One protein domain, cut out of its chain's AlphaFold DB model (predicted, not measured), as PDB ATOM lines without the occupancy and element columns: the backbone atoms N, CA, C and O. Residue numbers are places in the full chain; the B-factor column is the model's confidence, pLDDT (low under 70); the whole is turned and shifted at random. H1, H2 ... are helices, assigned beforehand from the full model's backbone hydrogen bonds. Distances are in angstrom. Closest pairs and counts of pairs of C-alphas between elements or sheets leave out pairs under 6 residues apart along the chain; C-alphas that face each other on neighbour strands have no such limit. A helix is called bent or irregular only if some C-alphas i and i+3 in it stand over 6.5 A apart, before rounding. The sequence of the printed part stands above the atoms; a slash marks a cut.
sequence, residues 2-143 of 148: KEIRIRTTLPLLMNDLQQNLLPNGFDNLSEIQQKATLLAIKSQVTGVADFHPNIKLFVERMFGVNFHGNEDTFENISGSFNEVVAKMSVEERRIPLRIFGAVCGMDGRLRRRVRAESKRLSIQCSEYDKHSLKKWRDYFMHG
ATOM      1  N   LYS A   2       7.101  -9.540  27.524       67.25
ATOM      2  CA  LYS A   2       8.158  -8.681  26.930       67.25
ATOM      3  C   LYS A   2       9.157  -8.127  27.956       67.25
ATOM      4  O   LYS A   2      10.355  -8.259  27.770       67.25
ATOM      5  N   GLU A   3       8.652  -7.591  29.061       65.69
ATOM      6  CA  GLU A   3       9.474  -7.022  30.136       65.69
ATOM      7  C   GLU A   3      10.384  -8.063  30.810       65.69
ATOM      8  O   GLU A   3      11.568  -7.812  30.996       65.69
ATOM      9  N   ILE A   4       9.861  -9.267  31.091       68.69
ATOM     10  CA  ILE A   4      10.635 -10.389  31.655       68.69
ATOM     11  C   ILE A   4      11.792 -10.773  30.727       68.69
ATOM     12  O   ILE A   4      12.908 -10.966  31.195       68.69
ATOM     13  N   ARG A   5      11.554 -10.821  29.409       73.81
ATOM     14  CA  ARG A   5      12.615 -11.103  28.435       73.81
ATOM     15  C   ARG A   5      13.701 -10.022  28.448       73.81
ATOM     16  O   ARG A   5      14.878 -10.355  28.377       73.81
ATOM     17  N   ILE A   6      13.343  -8.742  28.559       76.75
ATOM     18  CA  ILE A   6      14.362  -7.685  28.656       76.75
ATOM     19  C   ILE A   6      15.115  -7.788  29.983       76.75
ATOM     20  O   ILE A   6      16.333  -7.677  29.976       76.75
ATOM     21  N   ARG A   7      14.434  -8.085  31.097       74.94
ATOM     22  CA  ARG A   7      15.084  -8.298  32.401       74.94
ATOM     23  C   ARG A   7      16.140  -9.409  32.360       74.94
ATOM     24  O   ARG A   7      17.163  -9.277  33.017       74.94
ATOM     25  N   THR A   8      15.934 -10.471  31.576       76.06
ATOM     26  CA  THR A   8      16.942 -11.538  31.409       76.06
ATOM     27  C   THR A   8      18.030 -11.188  30.395       76.06
ATOM     28  O   THR A   8      19.156 -11.649  30.531       76.06
ATOM     29  N   THR A   9      17.713 -10.389  29.372       79.06
ATOM     30  CA  THR A   9      18.649 -10.075  28.275       79.06
ATOM     31  C   THR A   9      19.560  -8.893  28.617       79.06
ATOM     32  O   THR A   9      20.743  -8.918  28.300       79.06
ATOM     33  N   LEU A  10      19.044  -7.870  29.304       83.94
ATOM     34  CA  LEU A  10      19.779  -6.644  29.614       83.94
ATOM     35  C   LEU A  10      21.110  -6.891  30.344       83.94
ATOM     36  O   LEU A  10      22.101  -6.320  29.892       83.94
ATOM     37  N   PRO A  11      21.200  -7.743  31.390       84.56
ATOM     38  CA  PRO A  11      22.475  -8.024  32.053       84.56
ATOM     39  C   PRO A  11      23.567  -8.522  31.098       84.56
ATOM     40  O   PRO A  11      24.731  -8.171  31.275       84.56
ATOM     41  N   LEU A  12      23.186  -9.294  30.073       85.50
ATOM     42  CA  LEU A  12      24.100  -9.834  29.062       85.50
ATOM     43  C   LEU A  12      24.575  -8.754  28.080       85.50
ATOM     44  O   LEU A  12      25.693  -8.826  27.585       85.50
ATOM     45  N   LEU A  13      23.743  -7.740  27.836       87.00
ATOM     46  CA  LEU A  13      24.020  -6.638  26.911       87.00
ATOM     47  C   LEU A  13      24.780  -5.472  27.565       87.00
ATOM     48  O   LEU A  13      25.132  -4.518  26.875       87.00
ATOM     49  N   MET A  14      25.011  -5.500  28.882       88.31
ATOM     50  CA  MET A  14      25.586  -4.357  29.604       88.31
ATOM     51  C   MET A  14      27.007  -4.010  29.163       88.31
ATOM     52  O   MET A  14      27.314  -2.829  29.030       88.31
ATOM     53  N   ASN A  15      27.859  -5.010  28.918       86.88
ATOM     54  CA  ASN A  15      29.233  -4.764  28.475       86.88
ATOM     55  C   ASN A  15      29.243  -4.082  27.099       86.88
ATOM     56  O   ASN A  15      29.931  -3.080  26.911       86.88
ATOM     57  N   ASP A  16      28.408  -4.570  26.177       87.31
ATOM     58  CA  ASP A  16      28.258  -3.990  24.842       87.31
ATOM     59  C   ASP A  16      27.721  -2.558  24.923       87.31
ATOM     60  O   ASP A  16      28.242  -1.656  24.267       87.31
ATOM     61  N   LEU A  17      26.710  -2.317  25.763       90.31
ATOM     62  CA  LEU A  17      26.180  -0.975  26.004       90.31
ATOM     63  C   LEU A  17      27.253  -0.029  26.541       90.31
ATOM     64  O   LEU A  17      27.364   1.092  26.050       90.31
ATOM     65  N   GLN A  18      28.047  -0.470  27.515       89.56
ATOM     66  CA  GLN A  18      29.096   0.343  28.119       89.56
ATOM     67  C   GLN A  18      30.155   0.732  27.088       89.56
ATOM     68  O   GLN A  18      30.427   1.919  26.914       89.56
ATOM     69  N   GLN A  19      30.673  -0.242  26.338       89.00
ATOM     70  CA  GLN A  19      31.691  -0.010  25.314       89.00
ATOM     71  C   GLN A  19      31.199   0.890  24.174       89.00
ATOM     72  O   GLN A  19      31.979   1.654  23.616       89.00
ATOM     73  N   ASN A  20      29.915   0.832  23.816       90.12
ATOM     74  CA  ASN A  20      29.393   1.582  22.673       90.12
ATOM     75  C   ASN A  20      28.814   2.957  23.032       90.12
ATOM     76  O   ASN A  20      28.838   3.870  22.201       90.12
ATOM     77  N   LEU A  21      28.246   3.110  24.230       91.00
ATOM     78  CA  LEU A  21      27.606   4.356  24.655       91.00
ATOM     79  C   LEU A  21      28.572   5.274  25.398       91.00
ATOM     80  O   LEU A  21      28.546   6.477  25.156       91.00
ATOM     81  N   LEU A  22      29.421   4.715  26.267       90.19
ATOM     82  CA  LEU A  22      30.394   5.447  27.078       90.19
ATOM     83  C   LEU A  22      31.756   4.720  27.063       90.19
ATOM     84  O   LEU A  22      32.222   4.294  28.120       90.19
ATOM     85  N   PRO A  23      32.417   4.577  25.892       87.38
ATOM     86  CA  PRO A  23      33.681   3.836  25.762       87.38
ATOM     87  C   PRO A  23      34.781   4.340  26.699       87.38
ATOM     88  O   PRO A  23      35.560   3.552  27.225       87.38
ATOM     89  N   ASN A  24      34.813   5.653  26.928       88.75
ATOM     90  CA  ASN A  24      35.785   6.305  27.798       88.75
ATOM     91  C   ASN A  24      35.212   6.575  29.200       88.75
ATOM     92  O   ASN A  24      35.839   7.269  29.985       88.75
ATOM     93  N   GLY A  25      34.026   6.064  29.532       88.38
ATOM     94  CA  GLY A  25      33.342   6.361  30.790       88.38
ATOM     95  C   GLY A  25      32.614   7.710  30.803       88.38
ATOM     96  O   GLY A  25      32.806   8.564  29.937       88.38
ATOM     97  N   PHE A  26      31.733   7.873  31.791       89.62
ATOM     98  CA  PHE A  26      30.889   9.060  31.948       89.62
ATOM     99  C   PHE A  26      31.676  10.314  32.343       89.62
ATOM    100  O   PHE A  26      31.429  11.386  31.798       89.62
ATOM    101  N   ASP A  27      32.652  10.164  33.237       88.81
ATOM    102  CA  ASP A  27      33.412  11.289  33.797       88.81
ATOM    103  C   ASP A  27      34.286  12.001  32.750       88.81
ATOM    104  O   ASP A  27      34.671  13.150  32.937       88.81
ATOM    105  N   ASN A  28      34.555  11.342  31.616       90.81
ATOM    106  CA  ASN A  28      35.298  11.906  30.487       90.81
ATOM    107  C   ASN A  28      34.418  12.691  29.496       90.81
ATOM    108  O   ASN A  28      34.925  13.213  28.502       90.81
ATOM    109  N   LEU A  29      33.104  12.765  29.720       91.00
ATOM    110  CA  LEU A  29      32.214  13.633  28.950       91.00
ATOM    111  C   LEU A  29      32.339  15.091  29.409       91.00
ATOM    112  O   LEU A  29      32.611  15.349  30.580       91.00
ATOM    113  N   SER A  30      32.044  16.047  28.524       93.12
ATOM    114  CA  SER A  30      31.918  17.453  28.932       93.12
ATOM    115  C   SER A  30      30.745  17.649  29.899       93.12
ATOM    116  O   SER A  30      29.773  16.893  29.869       93.12
ATOM    117  N   GLU A  31      30.774  18.699  30.723       91.69
ATOM    118  CA  GLU A  31      29.708  18.967  31.704       91.69
ATOM    119  C   GLU A  31      28.312  19.037  31.063       91.69
ATOM    120  O   GLU A  31      27.334  18.506  31.598       91.69
ATOM    121  N   ILE A  32      28.204  19.638  29.872       92.75
ATOM    122  CA  ILE A  32      26.934  19.723  29.143       92.75
ATOM    123  C   ILE A  32      26.472  18.350  28.633       92.75
ATOM    124  O   ILE A  32      25.278  18.047  28.691       92.75
ATOM    125  N   GLN A  33      27.397  17.485  28.206       93.81
ATOM    126  CA  GLN A  33      27.093  16.107  27.814       93.81
ATOM    127  C   GLN A  33      26.692  15.249  29.011       93.81
ATOM    128  O   GLN A  33      25.731  14.482  28.905       93.81
ATOM    129  N   GLN A  34      27.372  15.398  30.148       91.94
ATOM    130  CA  GLN A  34      27.014  14.730  31.397       91.94
ATOM    131  C   GLN A  34      25.594  15.121  31.819       91.94
ATOM    132  O   GLN A  34      24.730  14.258  31.997       91.94
ATOM    133  N   LYS A  35      25.306  16.430  31.856       91.50
ATOM    134  CA  LYS A  35      23.975  16.961  32.173       91.50
ATOM    135  C   LYS A  35      22.902  16.440  31.218       91.50
ATOM    136  O   LYS A  35      21.856  15.971  31.665       91.50
ATOM    137  N   ALA A  36      23.140  16.501  29.908       93.81
ATOM    138  CA  ALA A  36      22.186  16.024  28.910       93.81
ATOM    139  C   ALA A  36      21.948  14.509  29.017       93.81
ATOM    140  O   ALA A  36      20.814  14.056  28.883       93.81
ATOM    141  N   THR A  37      22.988  13.730  29.312       93.25
ATOM    142  CA  THR A  37      22.906  12.275  29.512       93.25
ATOM    143  C   THR A  37      22.048  11.921  30.727       93.25
ATOM    144  O   THR A  37      21.162  11.072  30.638       93.25
ATOM    145  N   LEU A  38      22.237  12.618  31.847       90.19
ATOM    146  CA  LEU A  38      21.423  12.416  33.045       90.19
ATOM    147  C   LEU A  38      19.969  12.864  32.829       90.19
ATOM    148  O   LEU A  38      19.041  12.166  33.236       90.19
ATOM    149  N   LEU A  39      19.744  13.966  32.106       90.50
ATOM    150  CA  LEU A  39      18.402  14.400  31.703       90.50
ATOM    151  C   LEU A  39      17.713  13.407  30.756       90.50
ATOM    152  O   LEU A  39      16.502  13.205  30.864       90.50
ATOM    153  N   ALA A  40      18.460  12.759  29.858       91.56
ATOM    154  CA  ALA A  40      17.936  11.709  28.989       91.56
ATOM    155  C   ALA A  40      17.381  10.539  29.811       91.56
ATOM    156  O   ALA A  40      16.275  10.069  29.545       91.56
ATOM    157  N   ILE A  41      18.105  10.114  30.848       88.88
ATOM    158  CA  ILE A  41      17.660   9.065  31.775       88.88
ATOM    159  C   ILE A  41      16.448   9.551  32.577       88.88
ATOM    160  O   ILE A  41      15.412   8.883  32.583       88.88
ATOM    161  N   LYS A  42      16.533  10.753  33.166       85.56
ATOM    162  CA  LYS A  42      15.447  11.378  33.940       85.56
ATOM    163  C   LYS A  42      14.152  11.497  33.136       85.56
ATOM    164  O   LYS A  42      13.081  11.298  33.694       85.56
ATOM    165  N   SER A  43      14.221  11.739  31.823       83.38
ATOM    166  CA  SER A  43      13.031  11.807  30.954       83.38
ATOM    167  C   SER A  43      12.163  10.539  31.020       83.38
ATOM    168  O   SER A  43      10.938  10.596  30.858       83.38
ATOM    169  N   GLN A  44      12.768   9.379  31.300       78.94
ATOM    170  CA  GLN A  44      12.054   8.109  31.412       78.94
ATOM    171  C   GLN A  44      11.494   7.847  32.808       78.94
ATOM    172  O   GLN A  44      10.584   7.026  32.939       78.94
ATOM    173  N   VAL A  45      11.922   8.603  33.811       71.31
ATOM    174  CA  VAL A  45      11.546   8.436  35.213       71.31
ATOM    175  C   VAL A  45      10.416   9.415  35.536       71.31
ATOM    176  O   VAL A  45      10.585  10.630  35.483       71.31
ATOM    177  N   THR A  46       9.213   8.905  35.802       56.25
ATOM    178  CA  THR A  46       8.079   9.733  36.248       56.25
ATOM    179  C   THR A  46       8.024   9.718  37.765       56.25
ATOM    180  O   THR A  46       7.282   8.926  38.332       56.25
ATOM    181  N   GLY A  47       8.814  10.576  38.407       51.91
ATOM    182  CA  GLY A  47       8.947  10.577  39.864       51.91
ATOM    183  C   GLY A  47      10.002   9.583  40.345       51.91
ATOM    184  O   GLY A  47      10.243   8.547  39.728       51.91
ATOM    185  N   VAL A  48      10.677   9.962  41.418       49.44
ATOM    186  CA  VAL A  48      11.993   9.437  41.791       49.44
ATOM    187  C   VAL A  48      11.911   8.030  42.405       49.44
ATOM    188  O   VAL A  48      12.798   7.210  42.186       49.44
ATOM    189  N   ALA A  49      10.746   7.692  42.965       48.78
ATOM    190  CA  ALA A  49      10.463   6.413  43.610       48.78
ATOM    191  C   ALA A  49      10.224   5.213  42.660       48.78
ATOM    192  O   ALA A  49      10.173   4.082  43.133       48.78
ATOM    193  N   ASP A  50      10.088   5.412  41.337       56.25
ATOM    194  CA  ASP A  50       9.647   4.362  40.392       56.25
ATOM    195  C   ASP A  50      10.614   4.159  39.206       56.25
ATOM    196  O   ASP A  50      10.229   4.114  38.029       56.25
ATOM    197  N   PHE A  51      11.911   4.000  39.487       66.50
ATOM    198  CA  PHE A  51      12.829   3.495  38.466       66.50
ATOM    199  C   PHE A  51      12.430   2.075  38.054       66.50
ATOM    200  O   PHE A  51      12.448   1.138  38.853       66.50
ATOM    201  N   HIS A  52      12.145   1.885  36.764       75.12
ATOM    202  CA  HIS A  52      12.004   0.540  36.218       75.12
ATOM    203  C   HIS A  52      13.306  -0.247  36.493       75.12
ATOM    204  O   HIS A  52      14.382   0.284  36.202       75.12
ATOM    205  N   PRO A  53      13.260  -1.509  36.974       78.69
ATOM    206  CA  PRO A  53      14.457  -2.263  37.370       78.69
ATOM    207  C   PRO A  53      15.570  -2.300  36.313       78.69
ATOM    208  O   PRO A  53      16.745  -2.186  36.636       78.69
ATOM    209  N   ASN A  54      15.197  -2.380  35.032       84.12
ATOM    210  CA  ASN A  54      16.134  -2.286  33.906       84.12
ATOM    211  C   ASN A  54      16.893  -0.947  33.841       84.12
ATOM    212  O   ASN A  54      18.087  -0.938  33.569       84.12
ATOM    213  N   ILE A  55      16.220   0.178  34.094       84.38
ATOM    214  CA  ILE A  55      16.862   1.500  34.107       84.38
ATOM    215  C   ILE A  55      17.762   1.628  35.330       84.38
ATOM    216  O   ILE A  55      18.871   2.131  35.202       84.38
ATOM    217  N   LYS A  56      17.325   1.117  36.486       82.25
ATOM    218  CA  LYS A  56      18.152   1.081  37.697       82.25
ATOM    219  C   LYS A  56      19.455   0.312  37.461       82.25
ATOM    220  O   LYS A  56      20.526   0.874  37.655       82.25
ATOM    221  N   LEU A  57      19.364  -0.914  36.937       84.56
ATOM    222  CA  LEU A  57      20.534  -1.723  36.581       84.56
ATOM    223  C   LEU A  57      21.438  -1.004  35.572       84.56
ATOM    224  O   LEU A  57      22.660  -1.024  35.707       84.56
ATOM    225  N   PHE A  58      20.846  -0.374  34.553       87.69
ATOM    226  CA  PHE A  58      21.603   0.387  33.566       87.69
ATOM    227  C   PHE A  58      22.379   1.536  34.216       87.69
ATOM    228  O   PHE A  58      23.567   1.686  33.950       87.69
ATOM    229  N   VAL A  59      21.738   2.311  35.094       85.69
ATOM    230  CA  VAL A  59      22.382   3.427  35.797       85.69
ATOM    231  C   VAL A  59      23.534   2.928  36.673       85.69
ATOM    232  O   VAL A  59      24.659   3.398  36.526       85.69
ATOM    233  N   GLU A  60      23.290   1.918  37.509       83.94
ATOM    234  CA  GLU A  60      24.305   1.351  38.411       83.94
ATOM    235  C   GLU A  60      25.540   0.837  37.655       83.94
ATOM    236  O   GLU A  60      26.671   0.971  38.122       83.94
ATOM    237  N   ARG A  61      25.346   0.253  36.468       85.38
ATOM    238  CA  ARG A  61      26.437  -0.340  35.680       85.38
ATOM    239  C   ARG A  61      27.169   0.674  34.805       85.38
ATOM    240  O   ARG A  61      28.371   0.528  34.620       85.38
ATOM    241  N   MET A  62      26.475   1.681  34.274       84.50
ATOM    242  CA  MET A  62      27.076   2.684  33.384       84.50
ATOM    243  C   MET A  62      27.782   3.811  34.138       84.50
ATOM    244  O   MET A  62      28.766   4.346  33.632       84.50
ATOM    245  N   PHE A  63      27.281   4.175  35.320       79.31
ATOM    246  CA  PHE A  63      27.775   5.314  36.105       79.31
ATOM    247  C   PHE A  63      28.425   4.887  37.433       79.31
ATOM    248  O   PHE A  63      28.991   5.711  38.145       79.31
ATOM    249  N   GLY A  64      28.400   3.587  37.744       67.00
ATOM    250  CA  GLY A  64      29.063   2.999  38.903       67.00
ATOM    251  C   GLY A  64      28.270   3.099  40.208       67.00
ATOM    252  O   GLY A  64      27.201   3.700  40.293       67.00
ATOM    253  N   VAL A  65      28.844   2.498  41.254       53.25
ATOM    254  CA  VAL A  65      28.272   2.366  42.607       53.25
ATOM    255  C   VAL A  65      27.975   3.735  43.240       53.25
ATOM    256  O   VAL A  65      26.996   3.885  43.949       53.25
ATOM    257  N   ASN A  66      28.744   4.780  42.921       53.22
ATOM    258  CA  ASN A  66      28.508   6.125  43.467       53.22
ATOM    259  C   ASN A  66      27.238   6.796  42.906       53.22
ATOM    260  O   ASN A  66      26.674   7.677  43.547       53.22
ATOM    261  N   PHE A  67      26.751   6.344  41.748       57.88
ATOM    262  CA  PHE A  67      25.449   6.699  41.180       57.88
ATOM    263  C   PHE A  67      24.398   5.674  41.612       57.88
ATOM    264  O   PHE A  67      23.685   5.119  40.777       57.88
ATOM    265  N   HIS A  68      24.319   5.389  42.914       50.72
ATOM    266  CA  HIS A  68      23.453   4.381  43.536       50.72
ATOM    267  C   HIS A  68      21.947   4.668  43.385       50.72
ATOM    268  O   HIS A  68      21.212   4.683  44.360       50.72
ATOM    269  N   GLY A  69      21.455   4.968  42.181       49.97
ATOM    270  CA  GLY A  69      20.094   5.438  41.956       49.97
ATOM    271  C   GLY A  69      19.700   6.549  42.926       49.97
ATOM    272  O   GLY A  69      18.520   6.637  43.245       49.97
ATOM    273  N   ASN A  70      20.677   7.315  43.442       52.56
ATOM    274  CA  ASN A  70      20.424   8.287  44.486       52.56
ATOM    275  C   ASN A  70      19.505   9.320  43.869       52.56
ATOM    276  O   ASN A  70      19.868  10.040  42.933       52.56
ATOM    277  N   GLU A  71      18.288   9.294  44.387       57.78
ATOM    278  CA  GLU A  71      17.181  10.176  44.092       57.78
ATOM    279  C   GLU A  71      17.693  11.616  43.927       57.78
ATOM    280  O   GLU A  71      17.473  12.238  42.886       57.78
ATOM    281  N   ASP A  72      18.576  12.034  44.836       60.53
ATOM    282  CA  ASP A  72      19.299  13.306  44.864       60.53
ATOM    283  C   ASP A  72      19.987  13.709  43.549       60.53
ATOM    284  O   ASP A  72      19.923  14.873  43.148       60.53
ATOM    285  N   THR A  73      20.672  12.802  42.843       69.06
ATOM    286  CA  THR A  73      21.426  13.184  41.634       69.06
ATOM    287  C   THR A  73      20.487  13.556  40.491       69.06
ATOM    288  O   THR A  73      20.733  14.514  39.754       69.06
ATOM    289  N   PHE A  74      19.383  12.821  40.350       74.56
ATOM    290  CA  PHE A  74      18.378  13.129  39.341       74.56
ATOM    291  C   PHE A  74      17.436  14.241  39.802       74.56
ATOM    292  O   PHE A  74      17.005  15.026  38.958       74.56
ATOM    293  N   GLU A  75      17.139  14.367  41.094       70.88
ATOM    294  CA  GLU A  75      16.337  15.459  41.657       70.88
ATOM    295  C   GLU A  75      16.986  16.819  41.425       70.88
ATOM    296  O   GLU A  75      16.346  17.712  40.863       70.88
ATOM    297  N   ASN A  76      18.276  16.940  41.741       72.94
ATOM    298  CA  ASN A  76      19.014  18.200  41.659       72.94
ATOM    299  C   ASN A  76      19.305  18.656  40.219       72.94
ATOM    300  O   ASN A  76      19.625  19.823  39.980       72.94
ATOM    301  N   ILE A  77      19.159  17.768  39.229       79.88
ATOM    302  CA  ILE A  77      19.307  18.138  37.822       79.88
ATOM    303  C   ILE A  77      18.064  18.874  37.307       79.88
ATOM    304  O   ILE A  77      16.973  18.316  37.145       79.88
ATOM    305  N   SER A  78      18.254  20.159  37.014       80.50
ATOM    306  CA  SER A  78      17.226  21.061  36.501       80.50
ATOM    307  C   SER A  78      17.249  21.189  34.972       80.50
ATOM    308  O   SER A  78      18.292  21.070  34.314       80.50
ATOM    309  N   GLY A  79      16.072  21.486  34.414       84.50
ATOM    310  CA  GLY A  79      15.839  21.672  32.980       84.50
ATOM    311  C   GLY A  79      15.217  20.453  32.299       84.50
ATOM    312  O   GLY A  79      15.046  19.397  32.908       84.50
ATOM    313  N   SER A  80      14.859  20.606  31.022       88.12
ATOM    314  CA  SER A  80      14.383  19.495  30.196       88.12
ATOM    315  C   SER A  80      15.464  18.999  29.235       88.12
ATOM    316  O   SER A  80      16.297  19.770  28.754       88.12
ATOM    317  N   PHE A  81      15.426  17.702  28.918       91.88
ATOM    318  CA  PHE A  81      16.348  17.097  27.958       91.88
ATOM    319  C   PHE A  81      16.320  17.835  26.610       91.88
ATOM    320  O   PHE A  81      17.354  18.302  26.149       91.88
ATOM    321  N   ASN A  82      15.133  18.037  26.026       90.25
ATOM    322  CA  ASN A  82      14.990  18.697  24.721       90.25
ATOM    323  C   ASN A  82      15.592  20.115  24.689       90.25
ATOM    324  O   ASN A  82      16.223  20.484  23.705       90.25
ATOM    325  N   GLU A  83      15.427  20.907  25.755       90.88
ATOM    326  CA  GLU A  83      15.976  22.271  25.818       90.88
ATOM    327  C   GLU A  83      17.501  22.294  25.887       90.88
ATOM    328  O   GLU A  83      18.122  23.172  25.290       90.88
ATOM    329  N   VAL A  84      18.106  21.359  26.626       93.81
ATOM    330  CA  VAL A  84      19.568  21.272  26.732       93.81
ATOM    331  C   VAL A  84      20.154  20.809  25.406       93.81
ATOM    332  O   VAL A  84      21.039  21.468  24.870       93.81
ATOM    333  N   VAL A  85      19.604  19.738  24.828       93.75
ATOM    334  CA  VAL A  85      20.081  19.172  23.560       93.75
ATOM    335  C   VAL A  85      19.972  20.201  22.433       93.75
ATOM    336  O   VAL A  85      20.910  20.340  21.654       93.75
ATOM    337  N   ALA A  86      18.907  21.009  22.391       90.94
ATOM    338  CA  ALA A  86      18.740  22.063  21.387       90.94
ATOM    339  C   ALA A  86      19.864  23.121  21.378       90.94
ATOM    340  O   ALA A  86      20.065  23.777  20.358       90.94
ATOM    341  N   LYS A  87      20.603  23.285  22.482       92.31
ATOM    342  CA  LYS A  87      21.709  24.253  22.615       92.31
ATOM    343  C   LYS A  87      23.091  23.653  22.343       92.31
ATOM    344  O   LYS A  87      24.052  24.401  22.226       92.31
ATOM    345  N   MET A  88      23.188  22.329  22.267       94.88
ATOM    346  CA  MET A  88      24.443  21.600  22.057       94.88
ATOM    347  C   MET A  88      24.830  21.567  20.575       94.88
ATOM    348  O   MET A  88      23.958  21.705  19.713       94.88
ATOM    349  N   SER A  89      26.105  21.327  20.272       94.19
ATOM    350  CA  SER A  89      26.559  21.016  18.911       94.19
ATOM    351  C   SER A  89      26.140  19.599  18.487       94.19
ATOM    352  O   SER A  89      25.838  18.746  19.322       94.19
ATOM    353  N   VAL A  90      26.146  19.307  17.182       92.81
ATOM    354  CA  VAL A  90      25.826  17.961  16.655       92.81
ATOM    355  C   VAL A  90      26.727  16.880  17.268       92.81
ATOM    356  O   VAL A  90      26.264  15.792  17.612       92.81
ATOM    357  N   GLU A  91      28.010  17.183  17.449       91.19
ATOM    358  CA  GLU A  91      28.997  16.259  18.017       91.19
ATOM    359  C   GLU A  91      28.699  15.972  19.491       91.19
ATOM    360  O   GLU A  91      28.717  14.816  19.923       91.19
ATOM    361  N   GLU A  92      28.339  17.009  20.249       92.94
ATOM    362  CA  GLU A  92      28.018  16.887  21.667       92.94
ATOM    363  C   GLU A  92      26.748  16.059  21.897       92.94
ATOM    364  O   GLU A  92      26.687  15.264  22.839       92.94
ATOM    365  N   ARG A  93      25.737  16.204  21.029       93.94
ATOM    366  CA  ARG A  93      24.423  15.544  21.157       93.94
ATOM    367  C   ARG A  93      24.464  14.037  20.956       93.94
ATOM    368  O   ARG A  93      23.561  13.337  21.424       93.94
ATOM    369  N   ARG A  94      25.489  13.517  20.276       91.69
ATOM    370  CA  ARG A  94      25.562  12.111  19.851       91.69
ATOM    371  C   ARG A  94      25.369  11.129  21.007       91.69
ATOM    372  O   ARG A  94      24.569  10.204  20.896       91.69
ATOM    373  N   ILE A  95      26.086  11.328  22.113       93.12
ATOM    374  CA  ILE A  95      26.024  10.430  23.275       93.12
ATOM    375  C   ILE A  95      24.674  10.558  24.006       93.12
ATOM    376  O   ILE A  95      23.982   9.543  24.123       93.12
ATOM    377  N   PRO A  96      24.218  11.760  24.413       94.12
ATOM    378  CA  PRO A  96      22.926  11.915  25.083       94.12
ATOM    379  C   PRO A  96      21.728  11.391  24.280       94.12
ATOM    380  O   PRO A  96      20.841  10.753  24.845       94.12
ATOM    381  N   LEU A  97      21.697  11.604  22.959       94.06
ATOM    382  CA  LEU A  97      20.620  11.104  22.094       94.06
ATOM    383  C   LEU A  97      20.588   9.571  22.021       94.06
ATOM    384  O   LEU A  97      19.512   8.967  22.011       94.06
ATOM    385  N   ARG A  98      21.758   8.922  22.000       93.19
ATOM    386  CA  ARG A  98      21.856   7.456  22.035       93.19
ATOM    387  C   ARG A  98      21.436   6.897  23.388       93.19
ATOM    388  O   ARG A  98      20.683   5.928  23.421       93.19
ATOM    389  N   ILE A  99      21.855   7.538  24.483       93.31
ATOM    390  CA  ILE A  99      21.418   7.179  25.839       93.31
ATOM    391  C   ILE A  99      19.898   7.283  25.940       93.31
ATOM    392  O   ILE A  99      19.269   6.326  26.381       93.31
ATOM    393  N   PHE A 100      19.302   8.383  25.461       92.88
ATOM    394  CA  PHE A 100      17.848   8.554  25.398       92.88
ATOM    395  C   PHE A 100      17.174   7.379  24.680       92.88
ATOM    396  O   PHE A 100      16.239   6.777  25.211       92.88
ATOM    397  N   GLY A 101      17.675   7.006  23.499       92.06
ATOM    398  CA  GLY A 101      17.164   5.863  22.748       92.06
ATOM    399  C   GLY A 101      17.259   4.546  23.522       92.06
ATOM    400  O   GLY A 101      16.272   3.805  23.592       92.06
ATOM    401  N   ALA A 102      18.406   4.293  24.154       91.62
ATOM    402  CA  ALA A 102      18.650   3.099  24.953       91.62
ATOM    403  C   ALA A 102      17.661   2.993  26.125       91.62
ATOM    404  O   ALA A 102      16.930   2.006  26.219       91.62
ATOM    405  N   VAL A 103      17.550   4.030  26.962       89.62
ATOM    406  CA  VAL A 103      16.647   4.004  28.127       89.62
ATOM    407  C   VAL A 103      15.177   3.891  27.723       89.62
ATOM    408  O   VAL A 103      14.410   3.173  28.359       89.62
ATOM    409  N   CYS A 104      14.774   4.512  26.611       88.88
ATOM    410  CA  CYS A 104      13.423   4.367  26.070       88.88
ATOM    411  C   CYS A 104      13.130   2.937  25.585       88.88
ATOM    412  O   CYS A 104      11.982   2.483  25.625       88.88
ATOM    413  N   GLY A 105      14.147   2.233  25.082       88.25
ATOM    414  CA  GLY A 105      14.037   0.868  24.575       88.25
ATOM    415  C   GLY A 105      13.949  -0.197  25.671       88.25
ATOM    416  O   GLY A 105      13.287  -1.215  25.462       88.25
ATOM    417  N   MET A 106      14.561   0.040  26.837       86.94
ATOM    418  CA  MET A 106      14.697  -0.937  27.933       86.94
ATOM    419  C   MET A 106      13.385  -1.310  28.642       86.94
ATOM    420  O   MET A 106      13.316  -2.363  29.275       86.94
ATOM    421  N   ASP A 107      12.333  -0.497  28.530       76.06
ATOM    422  CA  ASP A 107      10.980  -0.840  29.017       76.06
ATOM    423  C   ASP A 107      10.262  -1.803  28.039       76.06
ATOM    424  O   ASP A 107       9.195  -2.349  28.313       76.06
ATOM    425  N   GLY A 108      10.779  -1.981  26.814       73.38
ATOM    426  CA  GLY A 108      10.144  -2.774  25.748       73.38
ATOM    427  C   GLY A 108       8.834  -2.181  25.206       73.38
ATOM    428  O   GLY A 108       8.364  -2.551  24.122       73.38
ATOM    429  N   ARG A 109       8.241  -1.227  25.930       81.00
ATOM    430  CA  ARG A 109       7.014  -0.513  25.594       81.00
ATOM    431  C   ARG A 109       7.303   0.965  25.351       81.00
ATOM    432  O   ARG A 109       7.362   1.779  26.261       81.00
ATOM    433  N   LEU A 110       7.311   1.351  24.080       85.00
ATOM    434  CA  LEU A 110       7.394   2.762  23.692       85.00
ATOM    435  C   LEU A 110       6.060   3.473  23.967       85.00
ATOM    436  O   LEU A 110       5.123   3.363  23.164       85.00
ATOM    437  N   ARG A 111       5.963   4.182  25.100       84.44
ATOM    438  CA  ARG A 111       4.773   4.948  25.524       84.44
ATOM    439  C   ARG A 111       4.517   6.159  24.611       84.44
ATOM    440  O   ARG A 111       5.419   6.645  23.933       84.44
ATOM    441  N   ARG A 112       3.284   6.694  24.611       86.44
ATOM    442  CA  ARG A 112       2.900   7.860  23.779       86.44
ATOM    443  C   ARG A 112       3.786   9.085  24.048       86.44
ATOM    444  O   ARG A 112       4.205   9.725  23.088       86.44
ATOM    445  N   ARG A 113       4.112   9.356  25.321       85.69
ATOM    446  CA  ARG A 113       5.008  10.456  25.733       85.69
ATOM    447  C   ARG A 113       6.387  10.366  25.071       85.69
ATOM    448  O   ARG A 113       6.828  11.325  24.453       85.69
ATOM    449  N   VAL A 114       6.976   9.170  25.082       87.38
ATOM    450  CA  VAL A 114       8.300   8.873  24.515       87.38
ATOM    451  C   VAL A 114       8.311   9.078  23.001       87.38
ATOM    452  O   VAL A 114       9.219   9.689  22.450       87.38
ATOM    453  N   ARG A 115       7.257   8.627  22.308       89.12
ATOM    454  CA  ARG A 115       7.124   8.844  20.856       89.12
ATOM    455  C   ARG A 115       6.975  10.324  20.507       89.12
ATOM    456  O   ARG A 115       7.534  10.767  19.509       89.12
ATOM    457  N   ALA A 116       6.223  11.082  21.305       89.12
ATOM    458  CA  ALA A 116       6.060  12.519  21.101       89.12
ATOM    459  C   ALA A 116       7.377  13.277  21.323       89.12
ATOM    460  O   ALA A 116       7.695  14.187  20.563       89.12
ATOM    461  N   GLU A 117       8.157  12.883  22.327       89.25
ATOM    462  CA  GLU A 117       9.487  13.431  22.592       89.25
ATOM    463  C   GLU A 117      10.482  13.098  21.477       89.25
ATOM    464  O   GLU A 117      11.061  14.001  20.888       89.25
ATOM    465  N   SER A 118      10.558  11.836  21.053       90.38
ATOM    466  CA  SER A 118      11.379  11.436  19.903       90.38
ATOM    467  C   SER A 118      11.005  12.167  18.614       90.38
ATOM    468  O   SER A 118      11.877  12.466  17.804       90.38
ATOM    469  N   LYS A 119       9.716  12.462  18.393       91.06
ATOM    470  CA  LYS A 119       9.293  13.274  17.245       91.06
ATOM    471  C   LYS A 119       9.826  14.706  17.356       91.06
ATOM    472  O   LYS A 119      10.277  15.247  16.353       91.06
ATOM    473  N   ARG A 120       9.797  15.307  18.550       90.69
ATOM    474  CA  ARG A 120      10.364  16.645  18.790       90.69
ATOM    475  C   ARG A 120      11.872  16.666  18.551       90.69
ATOM    476  O   ARG A 120      12.327  17.500  17.775       90.69
ATOM    477  N   LEU A 121      12.601  15.687  19.086       92.31
ATOM    478  CA  LEU A 121      14.038  15.536  18.840       92.31
ATOM    479  C   LEU A 121      14.352  15.419  17.345       92.31
ATOM    480  O   LEU A 121      15.244  16.106  16.876       92.31
ATOM    481  N   SER A 122      13.573  14.653  16.571       91.62
ATOM    482  CA  SER A 122      13.798  14.525  15.117       91.62
ATOM    483  C   SER A 122      13.563  15.808  14.312       91.62
ATOM    484  O   SER A 122      14.009  15.903  13.174       91.62
ATOM    485  N   ILE A 123      12.833  16.778  14.870       91.25
ATOM    486  CA  ILE A 123      12.637  18.098  14.252       91.25
ATOM    487  C   ILE A 123      13.789  19.036  14.636       91.25
ATOM    488  O   ILE A 123      14.201  19.861  13.830       91.25
ATOM    489  N   GLN A 124      14.298  18.921  15.866       89.56
ATOM    490  CA  GLN A 124      15.322  19.812  16.427       89.56
ATOM    491  C   GLN A 124      16.762  19.371  16.118       89.56
ATOM    492  O   GLN A 124      17.665  20.200  16.053       89.56
ATOM    493  N   CYS A 125      16.976  18.067  15.958       90.62
ATOM    494  CA  CYS A 125      18.269  17.429  15.749       90.62
ATOM    495  C   CYS A 125      18.186  16.622  14.451       90.62
ATOM    496  O   CYS A 125      17.624  15.526  14.432       90.62
ATOM    497  N   SER A 126      18.709  17.169  13.353       88.31
ATOM    498  CA  SER A 126      18.669  16.531  12.027       88.31
ATOM    499  C   SER A 126      19.382  15.176  11.981       88.31
ATOM    500  O   SER A 126      19.029  14.308  11.190       88.31
ATOM    501  N   GLU A 127      20.372  14.991  12.849       89.44
ATOM    502  CA  GLU A 127      21.158  13.778  13.040       89.44
ATOM    503  C   GLU A 127      20.395  12.668  13.784       89.44
ATOM    504  O   GLU A 127      20.833  11.519  13.813       89.44
ATOM    505  N   TYR A 128      19.251  12.988  14.397       90.50
ATOM    506  CA  TYR A 128      18.483  12.034  15.184       90.50
ATOM    507  C   TYR A 128      17.500  11.235  14.313       90.50
ATOM    508  O   TYR A 128      16.491  11.747  13.823       90.50
ATOM    509  N   ASP A 129      17.741   9.928  14.186       88.25
ATOM    510  CA  ASP A 129      16.821   9.015  13.502       88.25
ATOM    511  C   ASP A 129      15.534   8.813  14.321       88.25
ATOM    512  O   ASP A 129      15.533   8.186  15.384       88.25
ATOM    513  N   LYS A 130      14.389   9.257  13.788       80.38
ATOM    514  CA  LYS A 130      13.058   9.043  14.389       80.38
ATOM    515  C   LYS A 130      12.683   7.563  14.563       80.38
ATOM    516  O   LYS A 130      11.781   7.245  15.341       80.38
ATOM    517  N   HIS A 131      13.334   6.654  13.836       86.75
ATOM    518  CA  HIS A 131      13.143   5.207  13.943       86.75
ATOM    519  C   HIS A 131      14.085   4.546  14.961       86.75
ATOM    520  O   HIS A 131      13.895   3.364  15.270       86.75
ATOM    521  N   SER A 132      15.037   5.293  15.534       88.38
ATOM    522  CA  SER A 132      16.005   4.800  16.525       88.38
ATOM    523  C   SER A 132      15.331   4.111  17.709       88.38
ATOM    524  O   SER A 132      15.752   3.028  18.102       88.38
ATOM    525  N   LEU A 133      14.219   4.649  18.221       90.19
ATOM    526  CA  LEU A 133      13.495   4.050  19.345       90.19
ATOM    527  C   LEU A 133      13.016   2.622  19.074       90.19
ATOM    528  O   LEU A 133      13.038   1.771  19.962       90.19
ATOM    529  N   LYS A 134      12.550   2.352  17.847       89.81
ATOM    530  CA  LYS A 134      12.120   1.004  17.465       89.81
ATOM    531  C   LYS A 134      13.329   0.070  17.415       89.81
ATOM    532  O   LYS A 134      13.243  -1.025  17.955       89.81
ATOM    533  N   LYS A 135      14.446   0.531  16.839       92.31
ATOM    534  CA  LYS A 135      15.704  -0.225  16.776       92.31
ATOM    535  C   LYS A 135      16.234  -0.546  18.178       92.31
ATOM    536  O   LYS A 135      16.575  -1.690  18.438       92.31
ATOM    537  N   TRP A 136      16.211   0.415  19.103       92.31
ATOM    538  CA  TRP A 136      16.616   0.213  20.500       92.31
ATOM    539  C   TRP A 136      15.722  -0.785  21.228       92.31
ATOM    540  O   TRP A 136      16.210  -1.686  21.902       92.31
ATOM    541  N   ARG A 137      14.403  -0.681  21.061       90.19
ATOM    542  CA  ARG A 137      13.477  -1.682  21.601       90.19
ATOM    543  C   ARG A 137      13.782  -3.078  21.053       90.19
ATOM    544  O   ARG A 137      13.783  -4.041  21.813       90.19
ATOM    545  N   ASP A 138      13.995  -3.191  19.744       89.69
ATOM    546  CA  ASP A 138      14.235  -4.475  19.085       89.69
ATOM    547  C   ASP A 138      15.595  -5.067  19.509       89.69
ATOM    548  O   ASP A 138      15.657  -6.263  19.786       89.69
ATOM    549  N   TYR A 139      16.615  -4.226  19.720       90.06
ATOM    550  CA  TYR A 139      17.893  -4.591  20.344       90.06
ATOM    551  C   TYR A 139      17.688  -5.289  21.693       90.06
ATOM    552  O   TYR A 139      18.104  -6.430  21.866       90.06
ATOM    553  N   PHE A 140      16.948  -4.674  22.618       88.38
ATOM    554  CA  PHE A 140      16.697  -5.271  23.936       88.38
ATOM    555  C   PHE A 140      15.790  -6.506  23.906       88.38
ATOM    556  O   PHE A 140      15.885  -7.374  24.772       88.38
ATOM    557  N   MET A 141      14.886  -6.589  22.930       85.38
ATOM    558  CA  MET A 141      13.918  -7.683  22.811       85.38
ATOM    559  C   MET A 141      14.459  -8.915  22.084       85.38
ATOM    560  O   MET A 141      13.924 -10.014  22.272       85.38
ATOM    561  N   HIS A 142      15.441  -8.730  21.205       85.00
ATOM    562  CA  HIS A 142      15.867  -9.742  20.241       85.00
ATOM    563  C   HIS A 142      17.387  -9.887  20.123       85.00
ATOM    564  O   HIS A 142      17.824 -10.788  19.419       85.00
ATOM    565  N   GLY A 143      18.182  -9.038  20.784       78.25
ATOM    566  CA  GLY A 143      19.640  -9.056  20.653       78.25
ATOM    567  C   GLY A 143      20.110  -8.699  19.242       78.25
ATOM    568  O   GLY A 143      21.068  -9.283  18.750       78.25
TER     569      GLY A 143
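Overview. This is residues 2 to 143 of the 148 residues of an uncharacterized protein of Candidatus Poseidoniales archaeon (UniProt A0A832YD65). Look first for H6 and H2, which lie side by side near the middle of a compact, rounded body of helices; H8 packs on residues 101 to 105 of H6, and the short H5 packs on H2. H1, kinked near residue 12, runs beside H3 along one side and reaches H8 with residues 2 to 10, while H4 and H7 lie farther out. The printed part has 142 residues with eight named helices, H1 to H8 in chain order, and no named strand: its class is all helix. The radius of gyration of the C-alphas is 14.0 A, and they span 37 by 33 by 29 A.

Along the chain. Find C-alpha 2 at (8.158, -8.681, 26.930); from there H1 runs through residues 2 to 21, 23.5 A long. It is irregular, with C-alphas 12 and 15 7.2 A apart. Next come H2, residues 31 to 44, 20.7 A long, and H3, residues 53 to 63, 15.4 A. H4, residues 71 to 75, and H5, residues 81 to 85, are short. H6, residues 90 to 105, begins at C-alpha 90 (25.826, 17.961, 16.655) and is 22.2 A long; it is only just irregular, with C-alphas 92 and 95 6.9 A apart. H7 holds residues 112 to 124 over 18.7 A, and H8, residues 132 to 142 and 15.0 A long, ends at C-alpha 142 (15.867, -9.742, 20.241).

Arrangement. Start at Thr 37 and Pro 96, the closest C-alphas of H2 and H6, 4.4 A apart; these helices touch at a shallow tilt of 23 degrees, the same way. H6 touches H8 at a steep tilt of 44 degrees, closest at the C-alphas of Gly 105 and Arg 137, 4.0 A. H8 touches H1 at the C-alphas of Phe 140 and Ile 6, 5.8 A. H1 touches H3 at a shallow tilt of 12 degrees, the same way, closest at the C-alphas of Gln 18 and Met 62, 6.1 A. H5 touches H2 at the C-alphas of Phe 81 and Leu 39, 5.1 A. With 3 pairs of C-alphas within 8 A, H7 only just touches H5, closest at Leu 121 and Asn 82, 6.7 A, and H4 only just touches H2, closest at Phe 74 and Lys 42, 6.4 A. Among the pairs apart are H3 and H7. In H3, H4, H5, H7 and H8 every O i to N i+4 pair is within hydrogen-bond range; H1 has 12 of 16, H2 9 of 10 and H6 9 of 12.

Size, cuts and confidence. The farthest C-alphas, those of Ile 4 and Lys 87, are 37.5 A apart. The printed part has no cut, and no link is long. Look for pLDDT under 70 at residues 2 to 4, 46 to 51 and 64 to 73.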